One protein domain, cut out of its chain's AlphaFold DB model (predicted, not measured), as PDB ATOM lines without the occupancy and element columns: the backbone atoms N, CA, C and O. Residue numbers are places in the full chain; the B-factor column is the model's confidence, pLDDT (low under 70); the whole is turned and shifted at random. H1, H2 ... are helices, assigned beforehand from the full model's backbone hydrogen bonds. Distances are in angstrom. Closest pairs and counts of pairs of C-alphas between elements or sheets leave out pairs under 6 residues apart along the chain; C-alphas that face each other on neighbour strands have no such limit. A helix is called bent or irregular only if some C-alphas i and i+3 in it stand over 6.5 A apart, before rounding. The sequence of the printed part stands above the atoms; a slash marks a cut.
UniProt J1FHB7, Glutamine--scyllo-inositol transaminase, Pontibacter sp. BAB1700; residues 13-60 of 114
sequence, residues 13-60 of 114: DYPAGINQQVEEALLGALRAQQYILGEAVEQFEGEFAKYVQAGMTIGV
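AT A GLANCE: This is residues 13 to 60 of the 114 residues of the protein "Glutamine--scyllo-inositol transaminase" of Pontibacter sp. BAB1700 (UniProt J1FHB7). Two helices of similar length form an open V, H1 as one arm and H2 as the other, with the link of residues 33 to 38 at its closed end and empty space between the arms. The far half of H1 and the residues before it, residues 13 to 24, stick out free, while residues 53 to 60 fold back beside H2. The printed part has 48 residues with two named helices, H1 then H2, and no named strand; the class is all helix. It is loose, with a radius of gyration of the C-alphas of 12.6 A, and flat, spanning 31 by 28 by 14 A.

IN THESE COORDINATES: The printed part begins at Asp 13, with its C-alpha at (-22.370, 39.147, 48.698). H1 holds residues 18 to 32 and measures 21.1 A from first to last C-alpha, beginning at C-alpha 18 (-28.102, 40.274, 49.388). H2 holds residues 39 to 52 and measures 19.9 A, ending at C-alpha 52 (-37.174, 44.428, 30.573). Residues 53 to 60 follow.

HOW THE PARTS SIT: H1 and H2 are apart, but only just: their closest C-alphas are 8.2 A from each other. The N-to-C direction of H1 has the components -0.85, -0.50 and 0.19, and that of H2 has 0.40, 0.59 and -0.70. Neither helix is bent. In H1 and H2 every O i to N i+4 pair is within hydrogen-bond range.

THE WHOLE: The two C-alphas farthest apart are those of Arg 31 and Gln 53, at 32.6 A. Residues 13 to 24, of which 18 to 24 belong to H1, stand free; the body without them spans 33 by 15 by 11 A. The link from H1 to H2, six residues, is short. The printed part has no cut. Its mean pLDDT is 94.9, and no printed residue is under 70.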
ATOM      1  N   ASP A  13     -21.308  38.308  48.143       86.00
ATOM      2  CA  ASP A  13     -22.370  39.147  48.698       86.00
ATOM      3  C   ASP A  13     -22.409  40.463  47.909       86.00
ATOM      4  O   ASP A  13     -21.830  41.479  48.294       86.00
ATOM      5  N   TYR A  14     -22.955  40.383  46.697       83.62
ATOM      6  CA  TYR A  14     -23.067  41.495  45.777       83.62
ATOM      7  C   TYR A  14     -24.456  41.495  45.125       83.62
ATOM      8  O   TYR A  14     -24.789  40.536  44.425       83.62
ATOM      9  N   PRO A  15     -25.237  42.574  45.294       88.00
ATOM     10  CA  PRO A  15     -24.933  43.748  46.121       88.00
ATOM     11  C   PRO A  15     -24.786  43.390  47.614       88.00
ATOM     12  O   PRO A  15     -25.270  42.355  48.057       88.00
ATOM     13  N   ALA A  16     -24.068  44.220  48.378       92.75
ATOM     14  CA  ALA A  16     -23.833  43.961  49.799       92.75
ATOM     15  C   ALA A  16     -25.165  43.809  50.555       92.75
ATOM     16  O   ALA A  16     -26.074  44.621  50.369       92.75
ATOM     17  N   GLY A  17     -25.272  42.785  51.402       93.00
ATOM     18  CA  GLY A  17     -26.493  42.461  52.141       93.00
ATOM     19  C   GLY A  17     -27.504  41.600  51.377       93.00
ATOM     20  O   GLY A  17     -28.566  41.308  51.930       93.00
ATOM     21  N   ILE A  18     -27.200  41.151  50.151       94.62
ATOM     22  CA  ILE A  18     -28.102  40.274  49.388       94.62
ATOM     23  C   ILE A  18     -28.336  38.945  50.113       94.62
ATOM     24  O   ILE A  18     -29.450  38.432  50.101       94.62
ATOM     25  N   ASN A  19     -27.327  38.418  50.815       94.31
ATOM     26  CA  ASN A  19     -27.471  37.159  51.549       94.31
ATOM     27  C   ASN A  19     -28.555  37.236  52.636       94.31
ATOM     28  O   ASN A  19     -29.341  36.302  52.776       94.31
ATOM     29  N   GLN A  20     -28.631  38.356  53.364       95.81
ATOM     30  CA  GLN A  20     -29.654  38.551  54.395       95.81
ATOM     31  C   GLN A  20     -31.053  38.650  53.771       95.81
ATOM     32  O   GLN A  20     -31.989  38.026  54.260       95.81
ATOM     33  N   GLN A  21     -31.188  39.375  52.658       94.25
ATOM     34  CA  GLN A  21     -32.463  39.494  51.941       94.25
ATOM     35  C   GLN A  21     -32.954  38.133  51.422       94.25
ATOM     36  O   GLN A  21     -34.139  37.818  51.521       94.25
ATOM     37  N   VAL A  22     -32.041  37.303  50.906       93.81
ATOM     38  CA  VAL A  22     -32.355  35.939  50.453       93.81
ATOM     39  C   VAL A  22     -32.801  35.058  51.620       93.81
ATOM     40  O   VAL A  22     -33.770  34.313  51.482       93.81
ATOM     41  N   GLU A  23     -32.137  35.147  52.776       95.81
ATOM     42  CA  GLU A  23     -32.525  34.403  53.979       95.81
ATOM     43  C   GLU A  23     -33.925  34.802  54.468       95.81
ATOM     44  O   GLU A  23     -34.760  33.936  54.742       95.81
ATOM     45  N   GLU A  24     -34.214  36.104  54.518       96.12
ATOM     46  CA  GLU A  24     -35.525  36.629  54.901       96.12
ATOM     47  C   GLU A  24     -36.630  36.146  53.946       96.12
ATOM     48  O   GLU A  24     -37.669  35.659  54.406       96.12
ATOM     49  N   ALA A  25     -36.390  36.190  52.631       93.44
ATOM     50  CA  ALA A  25     -37.328  35.694  51.623       93.44
ATOM     51  C   ALA A  25     -37.574  34.180  51.749       93.44
ATOM     52  O   ALA A  25     -38.721  33.723  51.699       93.44
ATOM     53  N   LEU A  26     -36.514  33.393  51.976       94.31
ATOM     54  CA  LEU A  26     -36.609  31.943  52.150       94.31
ATOM     55  C   LEU A  26     -37.421  31.574  53.398       94.31
ATOM     56  O   LEU A  26     -38.299  30.709  53.338       94.31
ATOM     57  N   LEU A  27     -37.162  32.241  54.527       96.00
ATOM     58  CA  LEU A  27     -37.924  32.047  55.764       96.00
ATOM     59  C   LEU A  27     -39.387  32.469  55.603       96.00
ATOM     60  O   LEU A  27     -40.270  31.819  56.168       96.00
ATOM     61  N   GLY A  28     -39.654  33.525  54.830       93.69
ATOM     62  CA  GLY A  28     -41.004  33.940  54.455       93.69
ATOM     63  C   GLY A  28     -41.762  32.829  53.729       93.69
ATOM     64  O   GLY A  28     -42.822  32.406  54.195       93.69
ATOM     65  N   ALA A  29     -41.182  32.286  52.655       93.12
ATOM     66  CA  ALA A  29     -41.778  31.194  51.883       93.12
ATOM     67  C   ALA A  29     -42.000  29.925  52.729       93.12
ATOM     68  O   ALA A  29     -43.071  29.316  52.673       93.12
ATOM     69  N   LEU A  30     -41.022  29.561  53.570       94.94
ATOM     70  CA  LEU A  30     -41.120  28.423  54.492       94.94
ATOM     71  C   LEU A  30     -42.303  28.562  55.458       94.94
ATOM     72  O   LEU A  30     -43.049  27.607  55.674       94.94
ATOM     73  N   ARG A  31     -42.483  29.749  56.046       95.94
ATOM     74  CA  ARG A  31     -43.567  30.023  57.001       95.94
ATOM     75  C   ARG A  31     -44.935  30.077  56.325       95.94
ATOM     76  O   ARG A  31     -45.905  29.618  56.919       95.94
ATOM     77  N   ALA A  32     -45.006  30.607  55.105       93.94
ATOM     78  CA  ALA A  32     -46.234  30.666  54.315       93.94
ATOM     79  C   ALA A  32     -46.662  29.295  53.760       93.94
ATOM     80  O   ALA A  32     -47.821  29.121  53.397       93.94
ATOM     81  N   GLN A  33     -45.742  28.322  53.690       94.81
ATOM     82  CA  GLN A  33     -45.961  26.992  53.102       94.81
ATOM     83  C   GLN A  33     -46.414  27.030  51.627       94.81
ATOM     84  O   GLN A  33     -47.008  26.076  51.125       94.81
ATOM     85  N   GLN A  34     -46.107  28.117  50.916       91.50
ATOM     86  CA  GLN A  34     -46.430  28.317  49.503       91.50
ATOM     87  C   GLN A  34     -45.146  28.293  48.670       91.50
ATOM     88  O   GLN A  34     -44.452  29.297  48.541       91.50
ATOM     89  N   TYR A  35     -44.821  27.127  48.111       93.00
ATOM     90  CA  TYR A  35     -43.544  26.898  47.419       93.00
ATOM     91  C   TYR A  35     -43.633  26.947  45.892       93.00
ATOM     92  O   TYR A  35     -42.613  27.040  45.217       93.00
ATOM     93  N   ILE A  36     -44.838  26.826  45.338       95.31
ATOM     94  CA  ILE A  36     -45.075  26.699  43.901       95.31
ATOM     95  C   ILE A  36     -46.081  27.769  43.505       95.31
ATOM     96  O   ILE A  36     -47.155  27.822  44.096       95.31
ATOM     97  N   LEU A  37     -45.721  28.583  42.507       94.50
ATOM     98  CA  LEU A  37     -46.587  29.621  41.931       94.50
ATOM     99  C   LEU A  37     -47.218  30.534  43.002       94.50
ATOM    100  O   LEU A  37     -48.411  30.813  42.970       94.50
ATOM    101  N   GLY A  38     -46.417  30.926  43.997       92.44
ATOM    102  CA  GLY A  38     -46.837  31.828  45.070       92.44
ATOM    103  C   GLY A  38     -46.602  33.301  44.733       92.44
ATOM    104  O   GLY A  38     -46.017  33.635  43.705       92.44
ATOM    105  N   GLU A  39     -46.978  34.176  45.663       92.38
ATOM    106  CA  GLU A  39     -46.912  35.637  45.507       92.38
ATOM    107  C   GLU A  39     -45.515  36.151  45.113       92.38
ATOM    108  O   GLU A  39     -45.394  37.057  44.294       92.38
ATOM    109  N   ALA A  40     -44.443  35.539  45.627       93.00
ATOM    110  CA  ALA A  40     -43.073  35.913  45.266       93.00
ATOM    111  C   ALA A  40     -42.788  35.769  43.756       93.00
ATOM    112  O   ALA A  40     -42.015  36.547  43.202       93.00
ATOM    113  N   VAL A  41     -43.417  34.794  43.086       95.56
ATOM    114  CA  VAL A  41     -43.298  34.611  41.632       95.56
ATOM    115  C   VAL A  41     -44.062  35.713  40.901       95.56
ATOM    116  O   VAL A  41     -43.489  36.341  40.017       95.56
ATOM    117  N   GLU A  42     -45.300  36.005  41.307       95.81
ATOM    118  CA  GLU A  42     -46.124  37.062  40.696       95.81
ATOM    119  C   GLU A  42     -45.468  38.447  40.823       95.81
ATOM    120  O   GLU A  42     -45.424  39.224  39.864       95.81
ATOM    121  N   GLN A  43     -44.910  38.750  42.000       95.75
ATOM    122  CA  GLN A  43     -44.168  39.987  42.240       95.75
ATOM    123  C   GLN A  43     -42.928  40.063  41.345       95.75
ATOM    124  O   GLN A  43     -42.731  41.071  40.661       95.75
ATOM    125  N   PHE A  44     -42.130  38.990  41.292       96.38
ATOM    126  CA  PHE A  44     -40.948  38.930  40.438       96.38
ATOM    127  C   PHE A  44     -41.298  39.108  38.959       96.38
ATOM    128  O   PHE A  44     -40.641  39.889  38.276       96.38
ATOM    129  N   GLU A  45     -42.332  38.435  38.453       98.12
ATOM    130  CA  GLU A  45     -42.789  38.601  37.071       98.12
ATOM    131  C   GLU A  45     -43.160  40.066  36.800       98.12
ATOM    132  O   GLU A  45     -42.632  40.679  35.867       98.12
ATOM    133  N   GLY A  46     -43.968  40.685  37.666       98.19
ATOM    134  CA  GLY A  46     -44.357  42.088  37.531       98.19
ATOM    135  C   GLY A  46     -43.178  43.071  37.563       98.19
ATOM    136  O   GLY A  46     -43.145  44.030  36.786       98.19
ATOM    137  N   GLU A  47     -42.197  42.854  38.437       97.94
ATOM    138  CA  GLU A  47     -40.974  43.662  38.504       97.94
ATOM    139  C   GLU A  47     -40.066  43.433  37.295       97.94
ATOM    140  O   GLU A  47     -39.569  44.391  36.696       97.94
ATOM    141  N   PHE A  48     -39.897  42.179  36.882       98.00
ATOM    142  CA  PHE A  48     -39.067  41.816  35.745       98.00
ATOM    143  C   PHE A  48     -39.655  42.347  34.437       98.00
ATOM    144  O   PHE A  48     -38.909  42.869  33.613       98.00
ATOM    145  N   ALA A  49     -40.982  42.322  34.269       98.25
ATOM    146  CA  ALA A  49     -41.668  42.914  33.118       98.25
ATOM    147  C   ALA A  49     -41.366  44.409  32.987       98.25
ATOM    148  O   ALA A  49     -41.027  44.881  31.901       98.25
ATOM    149  N   LYS A  50     -41.400  45.144  34.106       98.31
ATOM    150  CA  LYS A  50     -41.008  46.561  34.146       98.31
ATOM    151  C   LYS A  50     -39.528  46.741  33.811       98.31
ATOM    152  O   LYS A  50     -39.192  47.635  33.040       98.31
ATOM    153  N   TYR A  51     -38.659  45.891  34.360       98.19
ATOM    154  CA  TYR A  51     -37.214  45.945  34.130       98.19
ATOM    155  C   TYR A  51     -36.846  45.732  32.653       98.19
ATOM    156  O   TYR A  51     -36.074  46.513  32.099       98.19
ATOM    157  N   VAL A  52     -37.426  44.721  31.996       97.81
ATOM    158  CA  VAL A  52     -37.174  44.428  30.573       97.81
ATOM    159  C   VAL A  52     -38.058  45.228  29.609       97.81
ATOM    160  O   VAL A  52     -37.918  45.077  28.398       97.81
ATOM    161  N   GLN A  53     -38.960  46.069  30.126       98.12
ATOM    162  CA  GLN A  53     -39.924  46.865  29.352       98.12
ATOM    163  C   GLN A  53     -40.852  46.013  28.465       98.12
ATOM    164  O   GLN A  53     -41.191  46.390  27.344       98.12
ATOM    165  N   ALA A  54     -41.281  44.858  28.977       96.75
ATOM    166  CA  ALA A  54     -42.240  43.974  28.322       96.75
ATOM    167  C   ALA A  54     -43.649  44.167  28.902       96.75
ATOM    168  O   ALA A  54     -43.814  44.497  30.074       96.75
ATOM    169  N   GLY A  55     -44.683  43.916  28.093       96.38
ATOM    170  CA  GLY A  55     -46.075  43.958  28.566       96.38
ATOM    171  C   GLY A  55     -46.434  42.821  29.531       96.38
ATOM    172  O   GLY A  55     -47.380  42.952  30.301       96.38
ATOM    173  N   MET A  56     -45.688  41.713  29.485       95.56
ATOM    174  CA  MET A  56     -45.873  40.532  30.327       95.56
ATOM    175  C   MET A  56     -44.568  39.731  30.388       95.56
ATOM    176  O   MET A  56     -43.801  39.710  29.423       95.56
ATOM    177  N   THR A  57     -44.343  39.041  31.499       97.62
ATOM    178  CA  THR A  57     -43.273  38.056  31.701       97.62
ATOM    179  C   THR A  57     -43.876  36.820  32.356       97.62
ATOM    180  O   THR A  57     -44.893  36.912  33.037       97.62
ATOM    181  N   ILE A  58     -43.280  35.658  32.095       97.12
ATOM    182  CA  ILE A  58     -43.716  34.381  32.662       97.12
ATOM    183  C   ILE A  58     -42.470  33.648  33.153       97.12
ATOM    184  O   ILE A  58     -41.523  33.436  32.390       97.12
ATOM    185  N   GLY A  59     -42.472  33.275  34.426       97.00
ATOM    186  CA  GLY A  59     -41.450  32.476  35.073       97.00
ATOM    187  C   GLY A  59     -41.531  31.019  34.627       97.00
ATOM    188  O   GLY A  59     -42.585  30.387  34.649       97.00
ATOM    189  N   VAL A  60     -40.388  30.467  34.231       97.62
ATOM    190  CA  VAL A  60     -40.237  29.059  33.843       97.62
ATOM    191  C   VAL A  60     -39.016  28.456  34.532       97.62
ATOM    192  O   VAL A  60     -38.228  29.166  35.155       97.62
TER     193      VAL A  60